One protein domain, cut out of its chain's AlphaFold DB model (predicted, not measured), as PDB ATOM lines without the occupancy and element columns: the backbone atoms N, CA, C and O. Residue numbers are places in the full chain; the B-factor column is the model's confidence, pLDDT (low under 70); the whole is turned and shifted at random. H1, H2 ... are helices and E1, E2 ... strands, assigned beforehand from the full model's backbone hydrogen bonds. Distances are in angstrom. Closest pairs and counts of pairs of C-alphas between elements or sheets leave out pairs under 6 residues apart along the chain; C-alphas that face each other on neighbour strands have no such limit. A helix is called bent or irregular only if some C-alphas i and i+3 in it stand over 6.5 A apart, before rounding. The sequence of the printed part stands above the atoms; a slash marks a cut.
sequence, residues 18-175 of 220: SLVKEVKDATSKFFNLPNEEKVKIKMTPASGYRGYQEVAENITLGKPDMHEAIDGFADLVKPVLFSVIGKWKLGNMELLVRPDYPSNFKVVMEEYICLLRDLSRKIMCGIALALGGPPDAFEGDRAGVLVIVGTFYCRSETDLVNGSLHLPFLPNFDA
ATOM      1  N   SER A  18      24.013 -25.783  -4.121       91.19
ATOM      2  CA  SER A  18      22.743 -25.606  -3.406       91.19
ATOM      3  C   SER A  18      22.031 -24.318  -3.817       91.19
ATOM      4  O   SER A  18      20.862 -24.371  -4.186       91.19
ATOM      5  N   LEU A  19      22.743 -23.189  -3.859       89.19
ATOM      6  CA  LEU A  19      22.176 -21.907  -4.274       89.19
ATOM      7  C   LEU A  19      21.779 -21.925  -5.755       89.19
ATOM      8  O   LEU A  19      20.700 -21.466  -6.116       89.19
ATOM      9  N   VAL A  20      22.611 -22.514  -6.621       83.56
ATOM     10  CA  VAL A  20      22.277 -22.695  -8.047       83.56
ATOM     11  C   VAL A  20      20.980 -23.496  -8.209       83.56
ATOM     12  O   VAL A  20      20.164 -23.184  -9.081       83.56
ATOM     13  N   LYS A  21      20.775 -24.525  -7.379       85.44
ATOM     14  CA  LYS A  21      19.538 -25.309  -7.355       85.44
ATOM     15  C   LYS A  21      18.355 -24.478  -6.853       85.44
ATOM     16  O   LYS A  21      17.316 -24.488  -7.501       85.44
ATOM     17  N   GLU A  22      18.514 -23.719  -5.774       88.88
ATOM     18  CA  GLU A  22      17.452 -22.853  -5.246       88.88
ATOM     19  C   GLU A  22      17.005 -21.791  -6.252       88.88
ATOM     20  O   GLU A  22      15.807 -21.565  -6.411       88.88
ATOM     21  N   VAL A  23      17.945 -21.186  -6.986       83.94
ATOM     22  CA  VAL A  23      17.644 -20.236  -8.067       83.94
ATOM     23  C   VAL A  23      16.807 -20.905  -9.155       83.94
ATOM     24  O   VAL A  23      15.797 -20.344  -9.590       83.94
ATOM     25  N   LYS A  24      17.189 -22.118  -9.585       81.06
ATOM     26  CA  LYS A  24      16.423 -22.899 -10.572       81.06
ATOM     27  C   LYS A  24      15.028 -23.234 -10.058       81.06
ATOM     28  O   LYS A  24      14.058 -23.032 -10.785       81.06
ATOM     29  N   ASP A  25      14.922 -23.693  -8.815       85.19
ATOM     30  CA  ASP A  25      13.656 -24.079  -8.196       85.19
ATOM     31  C   ASP A  25      12.722 -22.869  -8.045       85.19
ATOM     32  O   ASP A  25      11.542 -22.955  -8.386       85.19
ATOM     33  N   ALA A  26      13.235 -21.722  -7.589       85.69
ATOM     34  CA  ALA A  26      12.456 -20.493  -7.446       85.69
ATOM     35  C   ALA A  26      11.954 -19.978  -8.805       85.69
ATOM     36  O   ALA A  26      10.783 -19.630  -8.961       85.69
ATOM     37  N   THR A  27      12.827 -19.997  -9.810       80.69
ATOM     38  CA  THR A  27      12.496 -19.587 -11.178       80.69
ATOM     39  C   THR A  27      11.454 -20.517 -11.805       80.69
ATOM     40  O   THR A  27      10.467 -20.057 -12.372       80.69
ATOM     41  N   SER A  28      11.621 -21.833 -11.643       81.81
ATOM     42  CA  SER A  28      10.673 -22.836 -12.134       81.81
ATOM     43  C   SER A  28       9.295 -22.695 -11.482       81.81
ATOM     44  O   SER A  28       8.277 -22.761 -12.169       81.81
ATOM     45  N   LYS A  29       9.246 -22.452 -10.167       86.88
ATOM     46  CA  LYS A  29       7.992 -22.208  -9.442       86.88
ATOM     47  C   LYS A  29       7.244 -20.987  -9.971       86.88
ATOM     48  O   LYS A  29       6.031 -21.069 -10.112       86.88
ATOM     49  N   PHE A  30       7.952 -19.896 -10.273       86.38
ATOM     50  CA  PHE A  30       7.336 -18.699 -10.844       86.38
ATOM     51  C   PHE A  30       6.764 -18.961 -12.246       86.38
ATOM     52  O   PHE A  30       5.594 -18.686 -12.490       86.38
ATOM     53  N   PHE A  31       7.549 -19.521 -13.173       83.62
ATOM     54  CA  PHE A  31       7.099 -19.668 -14.568       83.62
ATOM     55  C   PHE A  31       5.989 -20.714 -14.760       83.62
ATOM     56  O   PHE A  31       5.207 -20.615 -15.708       83.62
ATOM     57  N   ASN A  32       5.862 -21.658 -13.822       85.38
ATOM     58  CA  ASN A  32       4.749 -22.608 -13.759       85.38
ATOM     59  C   ASN A  32       3.445 -22.017 -13.189       85.38
ATOM     60  O   ASN A  32       2.437 -22.726 -13.153       85.38
ATOM     61  N   LEU A  33       3.436 -20.757 -12.742       86.81
ATOM     62  CA  LEU A  33       2.202 -20.080 -12.353       86.81
ATOM     63  C   LEU A  33       1.273 -19.862 -13.566       86.81
ATOM     64  O   LEU A  33       1.754 -19.718 -14.697       86.81
ATOM     65  N   PRO A  34      -0.052 -19.772 -13.337       90.00
ATOM     66  CA  PRO A  34      -0.998 -19.292 -14.342       90.00
ATOM     67  C   PRO A  34      -0.575 -17.928 -14.905       90.00
ATOM     68  O   PRO A  34       0.055 -17.124 -14.212       90.00
ATOM     69  N   ASN A  35      -0.907 -17.655 -16.170       87.44
ATOM     70  CA  ASN A  35      -0.503 -16.407 -16.826       87.44
ATOM     71  C   ASN A  35      -1.016 -15.180 -16.051       87.44
ATOM     72  O   ASN A  35      -0.258 -14.231 -15.869       87.44
ATOM     73  N   GLU A  36      -2.222 -15.264 -15.485       90.88
ATOM     74  CA  GLU A  36      -2.876 -14.228 -14.677       90.88
ATOM     75  C   GLU A  36      -2.036 -13.800 -13.465       90.88
ATOM     76  O   GLU A  36      -2.048 -12.634 -13.071       90.88
ATOM     77  N   GLU A  37      -1.278 -14.730 -12.885       90.12
ATOM     78  CA  GLU A  37      -0.365 -14.454 -11.778       90.12
ATOM     79  C   GLU A  37       0.946 -13.835 -12.278       90.12
ATOM     80  O   GLU A  37       1.459 -12.889 -11.681       90.12
ATOM     81  N   LYS A  38       1.467 -14.314 -13.415       88.00
ATOM     82  CA  LYS A  38       2.723 -13.815 -14.000       88.00
ATOM     83  C   LYS A  38       2.594 -12.380 -14.512       88.00
ATOM     84  O   LYS A  38       3.502 -11.572 -14.315       88.00
ATOM     85  N   VAL A  39       1.453 -12.016 -15.102       90.06
ATOM     86  CA  VAL A  39       1.208 -10.655 -15.616       90.06
ATOM     87  C   VAL A  39       1.021  -9.606 -14.517       90.06
ATOM     88  O   VAL A  39       1.082  -8.414 -14.812       90.06
ATOM     89  N   LYS A  40       0.879  -9.985 -13.239       89.81
ATOM     90  CA  LYS A  40       0.853  -9.011 -12.128       89.81
ATOM     91  C   LYS A  40       2.128  -8.175 -12.057       89.81
ATOM     92  O   LYS A  40       2.087  -7.015 -11.659       89.81
ATOM     93  N   ILE A  41       3.246  -8.750 -12.489       85.75
ATOM     94  CA  ILE A  41       4.532  -8.065 -12.590       85.75
ATOM     95  C   ILE A  41       4.869  -7.699 -14.041       85.75
ATOM     96  O   ILE A  41       6.039  -7.694 -14.392       85.75
ATOM     97  N   LYS A  42       3.885  -7.448 -14.916       86.88
ATOM     98  CA  LYS A  42       4.111  -7.181 -16.348       86.88
ATOM     99  C   LYS A  42       5.100  -6.038 -16.592       86.88
ATOM    100  O   LYS A  42       4.991  -4.961 -16.002       86.88
ATOM    101  N   MET A  43       5.992  -6.238 -17.560       80.69
ATOM    102  CA  MET A  43       6.889  -5.191 -18.025       80.69
ATOM    103  C   MET A  43       6.144  -4.068 -18.760       80.69
ATOM    104  O   MET A  43       5.515  -4.278 -19.797       80.69
ATOM    105  N   THR A  44       6.267  -2.845 -18.241       76.69
ATOM    106  CA  THR A  44       5.636  -1.629 -18.785       76.69
ATOM    107  C   THR A  44       6.579  -0.418 -18.740       76.69
ATOM    108  O   THR A  44       7.523  -0.400 -17.943       76.69
ATOM    109  N   PRO A  45       6.320   0.661 -19.503       70.00
ATOM    110  CA  PRO A  45       7.047   1.920 -19.323       70.00
ATOM    111  C   PRO A  45       6.952   2.459 -17.885       70.00
ATOM    112  O   PRO A  45       7.936   2.962 -17.351       70.00
ATOM    113  N   ALA A  46       5.799   2.278 -17.226       69.00
ATOM    114  CA  ALA A  46       5.574   2.692 -15.838       69.00
ATOM    115  C   ALA A  46       6.407   1.893 -14.823       69.00
ATOM    116  O   ALA A  46       6.756   2.431 -13.783       69.00
ATOM    117  N   SER A  47       6.763   0.642 -15.134       68.38
ATOM    118  CA  SER A  47       7.693  -0.182 -14.339       68.38
ATOM    119  C   SER A  47       9.177   0.143 -14.587       68.38
ATOM    120  O   SER A  47      10.059  -0.494 -14.015       68.38
ATOM    121  N   GLY A  48       9.476   1.106 -15.469       67.81
ATOM    122  CA  GLY A  48      10.837   1.361 -15.937       67.81
ATOM    123  C   GLY A  48      11.395   0.206 -16.773       67.81
ATOM    124  O   GLY A  48      12.582  -0.090 -16.661       67.81
ATOM    125  N   TYR A  49      10.530  -0.445 -17.565       72.88
ATOM    126  CA  TYR A  49      10.836  -1.625 -18.383       72.88
ATOM    127  C   TYR A  49      11.415  -2.790 -17.567       72.88
ATOM    128  O   TYR A  49      12.448  -3.357 -17.912       72.88
ATOM    129  N   ARG A  50      10.739  -3.136 -16.465       77.69
ATOM    130  CA  ARG A  50      11.057  -4.291 -15.616       77.69
ATOM    131  C   ARG A  50       9.837  -5.149 -15.426       77.69
ATOM    132  O   ARG A  50       8.736  -4.622 -15.323       77.69
ATOM    133  N   GLY A  51      10.036  -6.442 -15.278       79.69
ATOM    134  CA  GLY A  51       8.952  -7.357 -15.005       79.69
ATOM    135  C   GLY A  51       8.878  -8.505 -15.982       79.69
ATOM    136  O   GLY A  51       9.787  -8.756 -16.767       79.69
ATOM    137  N   TYR A  52       7.763  -9.209 -15.898       85.25
ATOM    138  CA  TYR A  52       7.449 -10.344 -16.731       85.25
ATOM    139  C   TYR A  52       7.214  -9.931 -18.188       85.25
ATOM    140  O   TYR A  52       6.509  -8.957 -18.476       85.25
ATOM    141  N   GLN A  53       7.792 -10.715 -19.089       82.50
ATOM    142  CA  GLN A  53       7.636 -10.641 -20.530       82.50
ATOM    143  C   GLN A  53       7.027 -11.946 -21.025       82.50
ATOM    144  O   GLN A  53       7.467 -13.033 -20.644       82.50
ATOM    145  N   GLU A  54       6.022 -11.824 -21.882       85.56
ATOM    146  CA  GLU A  54       5.350 -12.977 -22.469       85.56
ATOM    147  C   GLU A  54       6.075 -13.479 -23.717       85.56
ATOM    148  O   GLU A  54       6.880 -12.776 -24.336       85.56
ATOM    149  N   VAL A  55       5.753 -14.714 -24.098       83.00
ATOM    150  CA  VAL A  55       6.239 -15.327 -25.335       83.00
ATOM    151  C   VAL A  55       5.929 -14.421 -26.526       83.00
ATOM    152  O   VAL A  55       4.830 -13.883 -26.633       83.00
ATOM    153  N   ALA A  56       6.902 -14.286 -27.429       81.06
ATOM    154  CA  ALA A  56       6.837 -13.476 -28.643       81.06
ATOM    155  C   ALA A  56       6.748 -11.951 -28.434       81.06
ATOM    156  O   ALA A  56       6.615 -11.224 -29.418       81.06
ATOM    157  N   GLU A  57       6.874 -11.438 -27.202       79.75
ATOM    158  CA  GLU A  57       6.902  -9.985 -26.976       79.75
ATOM    159  C   GLU A  57       8.240  -9.325 -27.320       79.75
ATOM    160  O   GLU A  57       8.263  -8.150 -27.689       79.75
ATOM    161  N   ASN A  58       9.351 -10.049 -27.177       73.38
ATOM    162  CA  ASN A  58      10.670  -9.559 -27.568       73.38
ATOM    163  C   ASN A  58      10.914  -9.822 -29.050       73.38
ATOM    164  O   ASN A  58      10.641 -10.919 -29.531       73.38
ATOM    165  N   ILE A  59      11.438  -8.829 -29.772       71.50
ATOM    166  CA  ILE A  59      11.748  -8.945 -31.199       71.50
ATOM    167  C   ILE A  59      13.255  -8.786 -31.396       71.50
ATOM    168  O   ILE A  59      13.790  -7.678 -31.428       71.50
ATOM    169  N   THR A  60      13.945  -9.899 -31.621       67.06
ATOM    170  CA  THR A  60      15.377  -9.899 -31.922       67.06
ATOM    171  C   THR A  60      15.587 -10.013 -33.430       67.06
ATOM    172  O   THR A  60      15.166 -10.984 -34.060       67.06
ATOM    173  N   LEU A  61      16.260  -9.032 -34.046       74.12
ATOM    174  CA  LEU A  61      16.517  -9.010 -35.502       74.12
ATOM    175  C   LEU A  61      15.247  -9.169 -36.360       74.12
ATOM    176  O   LEU A  61      15.259  -9.851 -37.386       74.12
ATOM    177  N   GLY A  62      14.140  -8.562 -35.928       77.12
ATOM    178  CA  GLY A  62      12.858  -8.653 -36.629       77.12
ATOM    179  C   GLY A  62      12.140  -9.998 -36.471       77.12
ATOM    180  O   GLY A  62      11.167 -10.240 -37.181       77.12
ATOM    181  N   LYS A  63      12.598 -10.880 -35.572       76.19
ATOM    182  CA  LYS A  63      11.938 -12.154 -35.263       76.19
ATOM    183  C   LYS A  63      11.463 -12.171 -33.810       76.19
ATOM    184  O   LYS A  63      12.246 -11.792 -32.943       76.19
ATOM    185  N   PRO A  64      10.224 -12.612 -33.538       76.94
ATOM    186  CA  PRO A  64       9.742 -12.752 -32.175       76.94
ATOM    187  C   PRO A  64      10.503 -13.865 -31.450       76.94
ATOM    188  O   PRO A  64      10.712 -14.955 -31.993       76.94
ATOM    189  N   ASP A  65      10.900 -13.590 -30.217       73.25
ATOM    190  CA  ASP A  65      11.577 -14.542 -29.358       73.25
ATOM    191  C   ASP A  65      10.559 -15.483 -28.703       73.25
ATOM    192  O   ASP A  65       9.601 -15.062 -28.057       73.25
ATOM    193  N   MET A  66      10.785 -16.789 -28.825       79.06
ATOM    194  CA  MET A  66       9.877 -17.817 -28.299       79.06
ATOM    195  C   MET A  66      10.203 -18.178 -26.839       79.06
ATOM    196  O   MET A  66      10.411 -19.346 -26.512       79.06
ATOM    197  N   HIS A  67      10.306 -17.174 -25.965       73.75
ATOM    198  CA  HIS A  67      10.575 -17.352 -24.534       73.75
ATOM    199  C   HIS A  67       9.738 -16.407 -23.671       73.75
ATOM    200  O   HIS A  67       9.341 -15.339 -24.122       73.75
ATOM    201  N   GLU A  68       9.535 -16.789 -22.414       78.50
ATOM    202  CA  GLU A  68       9.112 -15.866 -21.364       78.50
ATOM    203  C   GLU A  68      10.339 -15.315 -20.616       78.50
ATOM    204  O   GLU A  68      11.443 -15.857 -20.693       78.50
ATOM    205  N   ALA A  69      10.208 -14.181 -19.938       79.19
ATOM    206  CA  ALA A  69      11.321 -13.612 -19.176       79.19
ATOM    207  C   ALA A  69      10.815 -12.822 -17.974       79.19
ATOM    208  O   ALA A  69       9.661 -12.414 -17.932       79.19
ATOM    209  N   ILE A  70      11.683 -12.608 -16.992       79.12
ATOM    210  CA  ILE A  70      11.491 -11.588 -15.963       79.12
ATOM    211  C   ILE A  70      12.720 -10.710 -16.026       79.12
ATOM    212  O   ILE A  70      13.802 -11.229 -15.769       79.12
ATOM    213  N   ASP A  71      12.536  -9.424 -16.305       76.31
ATOM    214  CA  ASP A  71      13.615  -8.446 -16.368       76.31
ATOM    215  C   ASP A  71      13.658  -7.640 -15.074       76.31
ATOM    216  O   ASP A  71      12.692  -6.979 -14.694       76.31
ATOM    217  N   GLY A  72      14.788  -7.675 -14.382       73.19
ATOM    218  CA  GLY A  72      15.011  -6.892 -13.172       73.19
ATOM    219  C   GLY A  72      16.413  -6.315 -13.136       73.19
ATOM    220  O   GLY A  72      17.313  -6.801 -13.817       73.19
ATOM    221  N   PHE A  73      16.609  -5.297 -12.302       66.94
ATOM    222  CA  PHE A  73      17.937  -4.765 -12.032       66.94
ATOM    223  C   PHE A  73      18.307  -4.987 -10.573       66.94
ATOM    224  O   PHE A  73      17.464  -4.858  -9.688       66.94
ATOM    225  N   ALA A  74      19.573  -5.284 -10.298       65.38
ATOM    226  CA  ALA A  74      20.035  -5.340  -8.917       65.38
ATOM    227  C   ALA A  74      19.888  -3.971  -8.236       65.38
ATOM    228  O   ALA A  74      20.246  -2.941  -8.806       65.38
ATOM    229  N   ASP A  75      19.443  -3.958  -6.979       62.44
ATOM    230  CA  ASP A  75      19.299  -2.738  -6.167       62.44
ATOM    231  C   ASP A  75      20.602  -1.920  -6.052       62.44
ATOM    232  O   ASP A  75      20.572  -0.705  -5.852       62.44
ATOM    233  N   LEU A  76      21.747  -2.569  -6.268       56.12
ATOM    234  CA  LEU A  76      23.081  -1.971  -6.289       56.12
ATOM    235  C   LEU A  76      23.269  -0.895  -7.377       56.12
ATOM    236  O   LEU A  76      24.187  -0.089  -7.263       56.12
ATOM    237  N   VAL A  77      22.406  -0.836  -8.401       57.84
ATOM    238  CA  VAL A  77      22.477   0.187  -9.467       57.84
ATOM    239  C   VAL A  77      21.597   1.412  -9.229       57.84
ATOM    240  O   VAL A  77      21.581   2.305 -10.077       57.84
ATOM    241  N   LYS A  78      20.883   1.497  -8.091       59.34
ATOM    242  CA  LYS A  78      20.025   2.651  -7.750       59.34
ATOM    243  C   LYS A  78      20.735   3.994  -7.985       59.34
ATOM    244  O   LYS A  78      20.190   4.790  -8.749       59.34
ATOM    245  N   PRO A  79      21.942   4.256  -7.439       56.94
ATOM    246  CA  PRO A  79      22.595   5.561  -7.586       56.94
ATOM    247  C   PRO A  79      22.895   5.935  -9.043       56.94
ATOM    248  O   PRO A  79      22.647   7.066  -9.453       56.94
ATOM    249  N   VAL A  80      23.368   4.964  -9.828       55.47
ATOM    250  CA  VAL A  80      23.722   5.133 -11.246       55.47
ATOM    251  C   VAL A  80      22.475   5.370 -12.095       55.47
ATOM    252  O   VAL A  80      22.464   6.203 -12.990       55.47
ATOM    253  N   LEU A  81      21.380   4.674 -11.806       56.44
ATOM    254  CA  LEU A  81      20.151   4.849 -12.566       56.44
ATOM    255  C   LEU A  81      19.435   6.169 -12.229       56.44
ATOM    256  O   LEU A  81      18.814   6.779 -13.102       56.44
ATOM    257  N   PHE A  82      19.558   6.637 -10.982       57.91
ATOM    258  CA  PHE A  82      19.046   7.937 -10.543       57.91
ATOM    259  C   PHE A  82      19.699   9.117 -11.272       57.91
ATOM    260  O   PHE A  82      18.996  10.084 -11.580       57.91
ATOM    261  N   SER A  83      21.008   9.063 -11.545       52.16
ATOM    262  CA  SER A  83      21.710  10.138 -12.265       52.16
ATOM    263  C   SER A  83      21.313  10.218 -13.743       52.16
ATOM    264  O   SER A  83      21.396  11.285 -14.342       52.16
ATOM    265  N   VAL A  84      20.816   9.113 -14.300       50.72
ATOM    266  CA  VAL A  84      20.578   8.924 -15.736       50.72
ATOM    267  C   VAL A  84      19.125   9.141 -16.126       50.72
ATOM    268  O   VAL A  84      18.819   9.916 -17.025       50.72
ATOM    269  N   ILE A  85      18.206   8.444 -15.454       51.56
ATOM    270  CA  ILE A  85      16.771   8.527 -15.761       51.56
ATOM    271  C   ILE A  85      16.161   9.773 -15.074       51.56
ATOM    272  O   ILE A  85      15.036  10.184 -15.360       51.56
ATOM    273  N   GLY A  86      16.943  10.435 -14.211       47.53
ATOM    274  CA  GLY A  86      16.548  11.579 -13.405       47.53
ATOM    275  C   GLY A  86      15.771  11.149 -12.159       47.53
ATOM    276  O   GLY A  86      14.952  10.229 -12.202       47.53
ATOM    277  N   LYS A  87      15.991  11.859 -11.038       40.53
ATOM    278  CA  LYS A  87      15.332  11.639  -9.729       40.53
ATOM    279  C   LYS A  87      13.818  11.375  -9.815       40.53
ATOM    280  O   LYS A  87      13.284  10.634  -8.997       40.53
ATOM    281  N   TRP A  88      13.144  11.959 -10.804       37.59
ATOM    282  CA  TRP A  88      11.689  11.938 -10.972       37.59
ATOM    283  C   TRP A  88      11.119  10.657 -11.593       37.59
ATOM    284  O   TRP A  88       9.955  10.357 -11.358       37.59
ATOM    285  N   LYS A  89      11.904   9.904 -12.374       46.06
ATOM    286  CA  LYS A  89      11.404   8.726 -13.110       46.06
ATOM    287  C   LYS A  89      11.655   7.395 -12.406       46.06
ATOM    288  O   LYS A  89      11.022   6.412 -12.765       46.06
ATOM    289  N   LEU A  90      12.562   7.357 -11.428       45.66
ATOM    290  CA  LEU A  90      12.843   6.141 -10.660       45.66
ATOM    291  C   LEU A  90      12.149   6.120  -9.289       45.66
ATOM    292  O   LEU A  90      11.841   5.044  -8.794       45.66
ATOM    293  N   GLY A  91      11.848   7.283  -8.692       48.91
ATOM    294  CA  GLY A  91      11.096   7.379  -7.430       48.91
ATOM    295  C   GLY A  91      11.568   6.401  -6.336       48.91
ATOM    296  O   GLY A  91      12.748   6.074  -6.248       48.91
ATOM    297  N   ASN A  92      10.631   5.899  -5.527       51.75
ATOM    298  CA  ASN A  92      10.850   4.790  -4.584       51.75
ATOM    299  C   ASN A  92      10.675   3.408  -5.256       51.75
ATOM    300  O   ASN A  92      10.304   2.446  -4.583       51.75
ATOM    301  N   MET A  93      10.851   3.299  -6.579       56.84
ATOM    302  CA  MET A  93      10.584   2.047  -7.286       56.84
ATOM    303  C   MET A  93      11.653   1.003  -6.970       56.84
ATOM    304  O   MET A  93      12.857   1.273  -6.961       56.84
ATOM    305  N   GLU A  94      11.199  -0.217  -6.707       62.62
ATOM    306  CA  GLU A  94      12.075  -1.351  -6.442       62.62
ATOM    307  C   GLU A  94      12.750  -1.810  -7.721       62.62
ATOM    308  O   GLU A  94      12.110  -1.884  -8.774       62.62
ATOM    309  N   LEU A  95      14.057  -2.087  -7.646       65.94
ATOM    310  CA  LEU A  95      14.789  -2.379  -8.862       65.94
ATOM    311  C   LEU A  95      14.687  -3.833  -9.290       65.94
ATOM    312  O   LEU A  95      14.635  -4.111 -10.495       65.94
ATOM    313  N   LEU A  96      14.658  -4.729  -8.309       66.81
ATOM    314  CA  LEU A  96      14.431  -6.143  -8.518       66.81
ATOM    315  C   LEU A  96      12.932  -6.424  -8.429       66.81
ATOM    316  O   LEU A  96      12.265  -6.011  -7.481       66.81
ATOM    317  N   VAL A  97      12.412  -7.143  -9.417       71.50
ATOM    318  CA  VAL A  97      10.998  -7.511  -9.461       71.50
ATOM    319  C   VAL A  97      10.694  -8.505  -8.343       71.50
ATOM    320  O   VAL A  97      11.410  -9.494  -8.173       71.50
ATOM    321  N   ARG A  98       9.624  -8.246  -7.587       75.56
ATOM    322  CA  ARG A  98       9.162  -9.106  -6.495       75.56
ATOM    323  C   ARG A  98       7.856  -9.792  -6.878       75.56
ATOM    324  O   ARG A  98       6.801  -9.184  -6.716       75.56
ATOM    325  N   PRO A  99       7.899 -11.023  -7.400       78.69
ATOM    326  CA  PRO A  99       6.689 -11.818  -7.485       78.69
ATOM    327  C   PRO A  99       6.243 -12.224  -6.072       78.69
ATOM    328  O   PRO A  99       7.081 -12.533  -5.224       78.69
ATOM    329  N   ASP A 100       4.930 -12.263  -5.827       81.75
ATOM    330  CA  ASP A 100       4.367 -12.728  -4.546       81.75
ATOM    331  C   ASP A 100       4.703 -14.207  -4.280       81.75
ATOM    332  O   ASP A 100       4.811 -14.649  -3.133       81.75
ATOM    333  N   TYR A 101       4.906 -14.974  -5.355       83.31
ATOM    334  CA  TYR A 101       5.306 -16.369  -5.310       83.31
ATOM    335  C   TYR A 101       6.394 -16.689  -6.355       83.31
ATOM    336  O   TYR A 101       6.260 -16.295  -7.513       83.31
ATOM    337  N   PRO A 102       7.434 -17.464  -5.994       85.81
ATOM    338  CA  PRO A 102       7.692 -17.983  -4.653       85.81
ATOM    339  C   PRO A 102       8.224 -16.890  -3.716       85.81
ATOM    340  O   PRO A 102       8.982 -16.017  -4.127       85.81
ATOM    341  N   SER A 103       7.867 -16.960  -2.432       89.00
ATOM    342  CA  SER A 103       8.204 -15.923  -1.442       89.00
ATOM    343  C   SER A 103       9.711 -15.711  -1.242       89.00
ATOM    344  O   SER A 103      10.138 -14.631  -0.840       89.00
ATOM    345  N   ASN A 104      10.537 -16.717  -1.553       88.19
ATOM    346  CA  ASN A 104      11.996 -16.634  -1.484       88.19
ATOM    347  C   ASN A 104      12.659 -16.115  -2.774       88.19
ATOM    348  O   ASN A 104      13.881 -15.982  -2.790       88.19
ATOM    349  N   PHE A 105      11.898 -15.811  -3.838       85.12
ATOM    350  CA  PHE A 105      12.442 -15.446  -5.153       85.12
ATOM    351  C   PHE A 105      13.456 -14.304  -5.063       85.12
ATOM    352  O   PHE A 105      14.584 -14.429  -5.530       85.12
ATOM    353  N   LYS A 106      13.074 -13.207  -4.398       81.19
ATOM    354  CA  LYS A 106      13.928 -12.028  -4.227       81.19
ATOM    355  C   LYS A 106      15.234 -12.374  -3.514       81.19
ATOM    356  O   LYS A 106      16.302 -12.044  -4.013       81.19
ATOM    357  N   VAL A 107      15.135 -13.046  -2.368       86.62
ATOM    358  CA  VAL A 107      16.278 -13.348  -1.494       86.62
ATOM    359  C   VAL A 107      17.302 -14.211  -2.228       86.62
ATOM    360  O   VAL A 107      18.478 -13.865  -2.283       86.62
ATOM    361  N   VAL A 108      16.833 -15.285  -2.864       86.75
ATOM    362  CA  VAL A 108      17.688 -16.218  -3.608       86.75
ATOM    363  C   VAL A 108      18.328 -15.543  -4.824       86.75
ATOM    364  O   VAL A 108      19.509 -15.753  -5.100       86.75
ATOM    365  N   MET A 109      17.580 -14.693  -5.536       83.25
ATOM    366  CA  MET A 109      18.129 -13.922  -6.650       83.25
ATOM    367  C   MET A 109      19.196 -12.929  -6.180       83.25
ATOM    368  O   MET A 109      20.267 -12.877  -6.773       83.25
ATOM    369  N   GLU A 110      18.953 -12.171  -5.109       81.06
ATOM    370  CA  GLU A 110      19.918 -11.201  -4.571       81.06
ATOM    371  C   GLU A 110      21.226 -11.862  -4.127       81.06
ATOM    372  O   GLU A 110      22.309 -11.355  -4.439       81.06
ATOM    373  N   GLU A 111      21.139 -13.011  -3.458       85.69
ATOM    374  CA  GLU A 111      22.312 -13.783  -3.050       85.69
ATOM    375  C   GLU A 111      23.111 -14.272  -4.266       85.69
ATOM    376  O   GLU A 111      24.327 -14.065  -4.353       85.69
ATOM    377  N   TYR A 112      22.423 -14.848  -5.255       83.56
ATOM    378  CA  TYR A 112      23.061 -15.344  -6.472       83.56
ATOM    379  C   TYR A 112      23.725 -14.226  -7.285       83.56
ATOM    380  O   TYR A 112      24.853 -14.381  -7.761       83.56
ATOM    381  N   ILE A 113      23.070 -13.069  -7.382       78.69
ATOM    382  CA  ILE A 113      23.601 -11.865  -8.026       78.69
ATOM    383  C   ILE A 113      24.883 -11.390  -7.337       78.69
ATOM    384  O   ILE A 113      25.855 -11.054  -8.018       78.69
ATOM    385  N   CYS A 114      24.908 -11.367  -6.003       80.88
ATOM    386  CA  CYS A 114      26.086 -10.943  -5.250       80.88
ATOM    387  C   CYS A 114      27.289 -11.855  -5.524       80.88
ATOM    388  O   CYS A 114      28.378 -11.360  -5.821       80.88
ATOM    389  N   LEU A 115      27.091 -13.174  -5.503       84.75
ATOM    390  CA  LEU A 115      28.169 -14.127  -5.775       84.75
ATOM    391  C   LEU A 115      28.644 -14.078  -7.233       84.75
ATOM    392  O   LEU A 115      29.847 -14.147  -7.503       84.75
ATOM    393  N   LEU A 116      27.726 -13.906  -8.186       80.31
ATOM    394  CA  LEU A 116      28.085 -13.760  -9.596       80.31
ATOM    395  C   LEU A 116      28.815 -12.464  -9.911       80.31
ATOM    396  O   LEU A 116      29.680 -12.456 -10.792       80.31
ATOM    397  N   ARG A 117      28.504 -11.379  -9.200       78.12
ATOM    398  CA  ARG A 117      29.266 -10.133  -9.287       78.12
ATOM    399  C   ARG A 117      30.720 -10.382  -8.902       78.12
ATOM    400  O   ARG A 117      31.624 -10.001  -9.644       78.12
ATOM    401  N   ASP A 118      30.945 -11.036  -7.769       82.62
ATOM    402  CA  ASP A 118      32.295 -11.270  -7.256       82.62
ATOM    403  C   ASP A 118      33.082 -12.221  -8.170       82.62
ATOM    404  O   ASP A 118      34.276 -12.027  -8.411       82.62
ATOM    405  N   LEU A 119      32.404 -13.212  -8.753       84.88
ATOM    406  CA  LEU A 119      32.976 -14.066  -9.789       84.88
ATOM    407  C   LEU A 119      33.319 -13.287 -11.067       84.88
ATOM    408  O   LEU A 119      34.416 -13.443 -11.604       84.88
ATOM    409  N   SER A 120      32.408 -12.437 -11.544       81.56
ATOM    410  CA  SER A 120      32.621 -11.615 -12.739       81.56
ATOM    411  C   SER A 120      33.832 -10.701 -12.577       81.56
ATOM    412  O   SER A 120      34.663 -10.642 -13.481       81.56
ATOM    413  N   ARG A 121      34.011 -10.081 -11.401       83.06
ATOM    414  CA  ARG A 121      35.216  -9.296 -11.086       83.06
ATOM    415  C   ARG A 121      36.491 -10.118 -11.250       83.06
ATOM    416  O   ARG A 121      37.381  -9.705 -11.982       83.06
ATOM    417  N   LYS A 122      36.548 -11.323 -10.672       87.00
ATOM    418  CA  LYS A 122      37.715 -12.220 -10.805       87.00
ATOM    419  C   LYS A 122      38.021 -12.570 -12.264       87.00
ATOM    420  O   LYS A 122      39.188 -12.609 -12.652       87.00
ATOM    421  N   ILE A 123      36.988 -12.803 -13.078       86.69
ATOM    422  CA  ILE A 123      37.147 -13.057 -14.517       86.69
ATOM    423  C   ILE A 123      37.723 -11.825 -15.220       86.69
ATOM    424  O   ILE A 123      38.667 -11.963 -15.997       86.69
ATOM    425  N   MET A 124      37.204 -10.630 -14.929       87.12
ATOM    426  CA  MET A 124      37.719  -9.383 -15.499       87.12
ATOM    427  C   MET A 124      39.174  -9.127 -15.097       87.12
ATOM    428  O   MET A 124      39.963  -8.739 -15.959       87.12
ATOM    429  N   CYS A 125      39.563  -9.440 -13.857       89.25
ATOM    430  CA  CYS A 125      40.963  -9.386 -13.433       89.25
ATOM    431  C   CYS A 125      41.841 -10.329 -14.268       89.25
ATOM    432  O   CYS A 125      42.899  -9.933 -14.755       89.25
ATOM    433  N   GLY A 126      41.388 -11.568 -14.491       90.69
ATOM    434  CA  GLY A 126      42.093 -12.528 -15.347       90.69
ATOM    435  C   GLY A 126      42.239 -12.043 -16.794       90.69
ATOM    436  O   GLY A 126      43.311 -12.181 -17.386       90.69
ATOM    437  N   ILE A 127      41.193 -11.422 -17.353       90.69
ATOM    438  CA  ILE A 127      41.228 -10.817 -18.693       90.69
ATOM    439  C   ILE A 127      42.233  -9.661 -18.734       90.69
ATOM    440  O   ILE A 127      43.029  -9.594 -19.670       90.69
ATOM    441  N   ALA A 128      42.241  -8.779 -17.731       91.31
ATOM    442  CA  ALA A 128      43.175  -7.657 -17.673       91.31
ATOM    443  C   ALA A 128      44.632  -8.128 -17.685       91.31
ATOM    444  O   ALA A 128      45.429  -7.666 -18.505       91.31
ATOM    445  N   LEU A 129      44.942  -9.126 -16.854       92.88
ATOM    446  CA  LEU A 129      46.269  -9.734 -16.786       92.88
ATOM    447  C   LEU A 129      46.671 -10.380 -18.120       92.88
ATOM    448  O   LEU A 129      47.784 -10.162 -18.598       92.88
ATOM    449  N   ALA A 130      45.770 -11.122 -18.772       91.94
ATOM    450  CA  ALA A 130      46.041 -11.737 -20.076       91.94
ATOM    451  C   ALA A 130      46.321 -10.692 -21.177       91.94
ATOM    452  O   ALA A 130      47.160 -10.899 -22.066       91.94
ATOM    453  N   LEU A 131      45.656  -9.538 -21.099       90.69
ATOM    454  CA  LEU A 131      45.899  -8.406 -21.991       90.69
ATOM    455  C   LEU A 131      47.221  -7.677 -21.685       90.69
ATOM    456  O   LEU A 131      47.709  -6.945 -22.543       90.69
ATOM    457  N   GLY A 132      47.864  -7.949 -20.546       90.75
ATOM    458  CA  GLY A 132      49.095  -7.288 -20.102       90.75
ATOM    459  C   GLY A 132      48.850  -5.991 -19.328       90.75
ATOM    460  O   GLY A 132      49.776  -5.202 -19.170       90.75
ATOM    461  N   GLY A 133      47.613  -5.760 -18.886       91.50
ATOM    462  CA  GLY A 133      47.247  -4.650 -18.013       91.50
ATOM    463  C   GLY A 133      47.270  -5.041 -16.531       91.50
ATOM    464  O   GLY A 133      47.440  -6.217 -16.192       91.50
ATOM    465  N   PRO A 134      47.082  -4.064 -15.630       93.12
ATOM    466  CA  PRO A 134      46.958  -4.332 -14.204       93.12
ATOM    467  C   PRO A 134      45.635  -5.067 -13.899       93.12
ATOM    468  O   PRO A 134      44.659  -4.897 -14.631       93.12
ATOM    469  N   PRO A 135      45.567  -5.898 -12.842       90.69
ATOM    470  CA  PRO A 135      44.393  -6.731 -12.550       90.69
ATOM    471  C   PRO A 135      43.111  -5.926 -12.283       90.69
ATOM    472  O   PRO A 135      42.017  -6.445 -12.465       90.69
ATOM    473  N   ASP A 136      43.231  -4.663 -11.893       89.38
ATOM    474  CA  ASP A 136      42.138  -3.729 -11.637       89.38
ATOM    475  C   ASP A 136      41.793  -2.842 -12.851       89.38
ATOM    476  O   ASP A 136      40.970  -1.940 -12.728       89.38
ATOM    477  N   ALA A 137      42.354  -3.099 -14.045       88.38
ATOM    478  CA  ALA A 137      42.166  -2.251 -15.234       88.38
ATOM    479  C   ALA A 137      40.696  -2.007 -15.619       88.38
ATOM    480  O   ALA A 137      40.366  -0.982 -16.224       88.38
ATOM    481  N   PHE A 138      39.824  -2.964 -15.296       84.56
ATOM    482  CA  PHE A 138      38.387  -2.871 -15.529       84.56
ATOM    483  C   PHE A 138      37.601  -2.386 -14.306       84.56
ATOM    484  O   PHE A 138      36.421  -2.121 -14.460       84.56
ATOM    485  N   GLU A 139      38.186  -2.273 -13.115       82.00
ATOM    486  CA  GLU A 139      37.469  -1.848 -11.904       82.00
ATOM    487  C   GLU A 139      37.273  -0.313 -11.838       82.00
ATOM    488  O   GLU A 139      37.548   0.419 -12.793       82.00
ATOM    489  N   GLY A 140      36.736   0.178 -10.715       76.88
ATOM    490  CA  GLY A 140      36.464   1.600 -10.485       76.88
ATOM    491  C   GLY A 140      35.310   2.123 -11.340       76.88
ATOM    492  O   GLY A 140      34.246   1.510 -11.407       76.88
ATOM    493  N   ASP A 141      35.536   3.244 -12.020       69.06
ATOM    494  CA  ASP A 141      34.501   3.933 -12.799       69.06
ATOM    495  C   ASP A 141      34.200   3.241 -14.142       69.06
ATOM    496  O   ASP A 141      33.229   3.586 -14.813       69.06
ATOM    497  N   ARG A 142      34.988   2.229 -14.543       69.25
ATOM    498  CA  ARG A 142      34.832   1.549 -15.840       69.25
ATOM    499  C   ARG A 142      33.865   0.373 -15.803       69.25
ATOM    500  O   ARG A 142      32.971   0.331 -16.644       69.25
ATOM    501  N   ALA A 143      34.018  -0.577 -14.882       64.50
ATOM    502  CA  ALA A 143      33.077  -1.689 -14.747       64.50
ATOM    503  C   ALA A 143      32.069  -1.456 -13.630       64.50
ATOM    504  O   ALA A 143      32.418  -1.157 -12.490       64.50
ATOM    505  N   GLY A 144      30.809  -1.677 -13.988       57.84
ATOM    506  CA  GLY A 144      29.640  -1.431 -13.176       57.84
ATOM    507  C   GLY A 144      28.693  -2.605 -13.171       57.84
ATOM    508  O   GLY A 144      28.461  -3.286 -14.162       57.84
ATOM    509  N   VAL A 145      28.085  -2.855 -12.027       51.44
ATOM    510  CA  VAL A 145      27.227  -4.021 -11.841       51.44
ATOM    511  C   VAL A 145      25.839  -3.741 -12.425       51.44
ATOM    512  O   VAL A 145      24.872  -3.726 -11.677       51.44
ATOM    513  N   LEU A 146      25.690  -3.516 -13.739       48.62
ATOM    514  CA  LEU A 146      24.364  -3.575 -14.368       48.62
ATOM    515  C   LEU A 146      23.952  -5.033 -14.522       48.62
ATOM    516  O   LEU A 146      24.071  -5.643 -15.578       48.62
ATOM    517  N   VAL A 147      23.466  -5.583 -13.422       48.72
ATOM    518  CA  VAL A 147      22.887  -6.913 -13.401       48.72
ATOM    519  C   VAL A 147      21.484  -6.802 -13.967       48.72
ATOM    520  O   VAL A 147      20.581  -6.342 -13.274       48.72
ATOM    521  N   ILE A 148      21.324  -7.211 -15.220       51.06
ATOM    522  CA  ILE A 148      20.015  -7.541 -15.781       51.06
ATOM    523  C   ILE A 148      19.731  -8.976 -15.364       51.06
ATOM    524  O   ILE A 148      20.407  -9.895 -15.817       51.06
ATOM    525  N   VAL A 149      18.772  -9.170 -14.472       48.72
ATOM    526  CA  VAL A 149      18.229 -10.494 -14.181       48.72
ATOM    527  C   VAL A 149      17.214 -10.776 -15.272       48.72
ATOM    528  O   VAL A 149      16.234 -10.048 -15.304       48.72
ATOM    529  N   GLY A 150      17.440 -11.766 -16.145       51.53
ATOM    530  CA  GLY A 150      16.358 -12.303 -16.980       51.53
ATOM    531  C   GLY A 150      16.722 -12.871 -18.348       51.53
ATOM    532  O   GLY A 150      17.014 -12.124 -19.274       51.53
ATOM    533  N   THR A 151      16.611 -14.193 -18.522       48.25
ATOM    534  CA  THR A 151      16.076 -14.803 -19.765       48.25
ATOM    535  C   THR A 151      15.781 -16.279 -19.507       48.25
ATOM    536  O   THR A 151      16.710 -16.995 -19.183       48.25
ATOM    537  N   PHE A 152      14.546 -16.783 -19.630       51.12
ATOM    538  CA  PHE A 152      14.311 -18.230 -19.477       51.12
ATOM    539  C   PHE A 152      13.247 -18.793 -20.428       51.12
ATOM    540  O   PHE A 152      12.087 -18.417 -20.417       51.12
ATOM    541  N   TYR A 153      13.687 -19.755 -21.237       44.34
ATOM    542  CA  TYR A 153      12.970 -20.404 -22.333       44.34
ATOM    543  C   TYR A 153      11.675 -21.140 -21.928       44.34
ATOM    544  O   TYR A 153      11.611 -21.773 -20.874       44.34
ATOM    545  N   CYS A 154      10.673 -21.070 -22.817       42.81
ATOM    546  CA  CYS A 154       9.302 -21.567 -22.661       42.81
ATOM    547  C   CYS A 154       9.125 -23.031 -23.126       42.81
ATOM    548  O   CYS A 154       9.799 -23.523 -24.029       42.81
ATOM    549  N   ARG A 155       8.148 -23.685 -22.493       39.53
ATOM    550  CA  ARG A 155       7.610 -25.050 -22.636       39.53
ATOM    551  C   ARG A 155       7.265 -25.448 -24.087       39.53
ATOM    552  O   ARG A 155       6.443 -24.786 -24.714       39.53
ATOM    553  N   SER A 156       7.786 -26.579 -24.578       36.66
ATOM    554  CA  SER A 156       6.978 -27.463 -25.437       36.66
ATOM    555  C   SER A 156       6.183 -28.394 -24.513       36.66
ATOM    556  O   SER A 156       6.617 -28.648 -23.389       36.66
ATOM    557  N   GLU A 157       5.008 -28.865 -24.933       40.66
ATOM    558  CA  GLU A 157       4.054 -29.622 -24.096       40.66
ATOM    559  C   GLU A 157       4.631 -30.858 -23.376       40.66
ATOM    560  O   GLU A 157       3.972 -31.385 -22.480       40.66
ATOM    561  N   THR A 158       5.856 -31.294 -23.691       35.09
ATOM    562  CA  THR A 158       6.439 -32.521 -23.141       35.09
ATOM    563  C   THR A 158       7.799 -32.388 -22.452       35.09
ATOM    564  O   THR A 158       8.135 -33.324 -21.740       35.09
ATOM    565  N   ASP A 159       8.563 -31.285 -22.557       35.34
ATOM    566  CA  ASP A 159       9.924 -31.239 -21.978       35.34
ATOM    567  C   ASP A 159      10.390 -29.848 -21.490       35.34
ATOM    568  O   ASP A 159      10.479 -28.877 -22.243       35.34
ATOM    569  N   LEU A 160      10.774 -29.768 -20.208       40.72
ATOM    570  CA  LEU A 160      11.505 -28.643 -19.609       40.72
ATOM    571  C   LEU A 160      12.986 -28.715 -20.018       40.72
ATOM    572  O   LEU A 160      13.811 -29.288 -19.305       40.72
ATOM    573  N   VAL A 161      13.359 -28.130 -21.154       43.41
ATOM    574  CA  VAL A 161      14.775 -28.052 -21.547       43.41
ATOM    575  C   VAL A 161      15.430 -26.820 -20.904       43.41
ATOM    576  O   VAL A 161      15.266 -25.703 -21.375       43.41
ATOM    577  N   ASN A 162      16.166 -27.056 -19.810       51.16
ATOM    578  CA  ASN A 162      17.178 -26.201 -19.163       51.16
ATOM    579  C   ASN A 162      16.978 -24.675 -19.237       51.16
ATOM    580  O   ASN A 162      17.464 -24.009 -20.149       51.16
ATOM    581  N   GLY A 163      16.414 -24.096 -18.178       51.53
ATOM    582  CA  GLY A 163      16.485 -22.655 -17.983       51.53
ATOM    583  C   GLY A 163      17.933 -22.124 -17.884       51.53
ATOM    584  O   GLY A 163      18.750 -22.670 -17.138       51.53
ATOM    585  N   SER A 164      18.248 -21.028 -18.584       54.84
ATOM    586  CA  SER A 164      19.532 -20.311 -18.561       54.84
ATOM    587  C   SER A 164      19.478 -18.952 -17.843       54.84
ATOM    588  O   SER A 164      18.954 -18.003 -18.387       54.84
ATOM    589  N   LEU A 165      20.078 -18.779 -16.658       59.62
ATOM    590  CA  LEU A 165      20.147 -17.441 -16.045       59.62
ATOM    591  C   LEU A 165      21.220 -16.597 -16.731       59.62
ATOM    592  O   LEU A 165      22.401 -16.938 -16.661       59.62
ATOM    593  N   HIS A 166      20.821 -15.489 -17.351       61.62
ATOM    594  CA  HIS A 166      21.741 -14.497 -17.898       61.62
ATOM    595  C   HIS A 166      21.875 -13.333 -16.923       61.62
ATOM    596  O   HIS A 166      20.878 -12.721 -16.550       61.62
ATOM    597  N   LEU A 167      23.110 -13.057 -16.506       62.06
ATOM    598  CA  LEU A 167      23.460 -11.935 -15.639       62.06
ATOM    599  C   LEU A 167      24.682 -11.248 -16.258       62.06
ATOM    600  O   LEU A 167      25.811 -11.696 -16.043       62.06
ATOM    601  N   PRO A 168      24.474 -10.238 -17.119       63.28
ATOM    602  CA  PRO A 168      25.575  -9.561 -17.776       63.28
ATOM    603  C   PRO A 168      26.353  -8.722 -16.755       63.28
ATOM    604  O   PRO A 168      25.772  -8.041 -15.914       63.28
ATOM    605  N   PHE A 169      27.681  -8.774 -16.835       66.12
ATOM    606  CA  PHE A 169      28.564  -7.843 -16.138       66.12
ATOM    607  C   PHE A 169      28.960  -6.754 -17.129       66.12
ATOM    608  O   PHE A 169      29.524  -7.057 -18.183       66.12
ATOM    609  N   LEU A 170      28.605  -5.506 -16.834       69.06
ATOM    610  CA  LEU A 170      28.623  -4.420 -17.809       69.06
ATOM    611  C   LEU A 170      29.531  -3.273 -17.351       69.06
ATOM    612  O   LEU A 170      30.047  -3.280 -16.236       69.06
ATOM    613  N   PRO A 171      29.823  -2.295 -18.212       72.75
ATOM    614  CA  PRO A 171      30.406  -1.044 -17.756       72.75
ATOM    615  C   PRO A 171      29.447  -0.271 -16.838       72.75
ATOM    616  O   PRO A 171      28.230  -0.479 -16.896       72.75
ATOM    617  N   ASN A 172      29.969   0.645 -16.011       72.62
ATOM    618  CA  ASN A 172      29.097   1.638 -15.372       72.62
ATOM    619  C   ASN A 172      28.378   2.441 -16.460       72.62
ATOM    620  O   ASN A 172      28.860   2.566 -17.585       72.62
ATOM    621  N   PHE A 173      27.209   2.986 -16.148       69.12
ATOM    622  CA  PHE A 173      26.434   3.709 -17.152       69.12
ATOM    623  C   PHE A 173      27.177   4.956 -17.663       69.12
ATOM    624  O   PHE A 173      27.190   5.239 -18.854       69.12
ATOM    625  N   ASP A 174      27.853   5.672 -16.781       72.88
ATOM    626  CA  ASP A 174      28.714   6.815 -17.082       72.88
ATOM    627  C   ASP A 174      30.139   6.411 -17.505       72.88
ATOM    628  O   ASP A 174      30.972   7.275 -17.784       72.88
ATOM    629  N   ALA A 175      30.428   5.108 -17.614       79.19
ATOM    630  CA  ALA A 175      31.746   4.636 -18.001       79.19
ATOM    631  C   ALA A 175      32.097   5.079 -19.422       79.19
ATOM    632  O   ALA A 175      31.438   4.723 -20.404       79.19
TER     633      ALA A 175
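What this domain is: This is residues 18 to 175 of the 220 residues of the protein "DIOX_N domain-containing protein" of Musa balbisiana (UniProt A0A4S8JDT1). A long helix, H5, makes one long side of the model and, with its first residues 105 to 112, meets H1 at a steep angle. Near the middle is a small hairpin of E1 and E2, with E2 also paired to short pieces of the long closing stretch 132 to 175; H2 packs on E1, and H3 and H4 lie away from H1. The printed part has 158 residues with five named helices and two named strands, in the order H1, H2, E1, E2, H3, H4, H5, and the sheet E1 - E2 is antiparallel. The class is mostly helix, though under half of the residues are in named elements. The whole is compact, with a radius of gyration of the C-alphas of 17.0 A and spans of 50 by 39 by 36 A.

How they stand to each other: H1, residues 18 to 31, and H5, residues 105 to 131, touch at a steep tilt of 57 degrees, opposite ways; their closest C-alphas, of Ala 26 and Phe 105, are 5.5 A apart. H2, residues 35 to 41, is close to H1 but not clearly touching, with the C-alphas of Phe 31 and Lys 38 closest at 7.3 A. The closest C-alphas of H2 and E1, residues 51 to 53, are those of Ile 41 and Gly 51, 5.1 A apart. E1 and E2, residues 67 to 73, form an antiparallel hairpin at 160 degrees, with N 51 and O 71 at 2.8 A and N 69 and O 53 at 3.1 A, within hydrogen-bond range. Residues 67 to 68 and 72 to 73 of E2 also pair, antiparallel, with residues 152 to 153 and 148 to 149. H3, residues 75 to 85, is close to H4, residues 87 to 90, but not clearly touching: the C-alphas of Phe 82 and Leu 90 are closest, 6.5 A apart. H3 and H5 are apart. Every O i to N i+4 pair is within hydrogen-bond range in H1 and H5, against 4 of 7 in H3 and 1 of 3 in H2, where 3 of 4 O i to N i+3 pairs are; H4 is too short for an O i to N i+4 pair.

Where its parts are: H1 begins at C-alpha 18, (22.743, -25.606, -3.406), and is 20.1 A long. H2 measures 10.6 A, E1 6.6 A and E2 19.2 A. H3, 15.0 A, is irregular, with C-alphas 76 and 79 7.7 A apart; H4 is 6.1 A. H5, 38.1 A, runs from (12.442, -15.446, -5.153) to (45.899, -8.406, -21.991).

The domain as a whole: The C-alphas farthest apart are those of Glu 36 and Gly 132, 52.7 A. The printed part has no cut. The links E1 to E2 and H4 to H5 are long. The mean pLDDT of the printed part is 72.4, and 59 residues are under 70, among them residues 73 to 96 and 141 to 170.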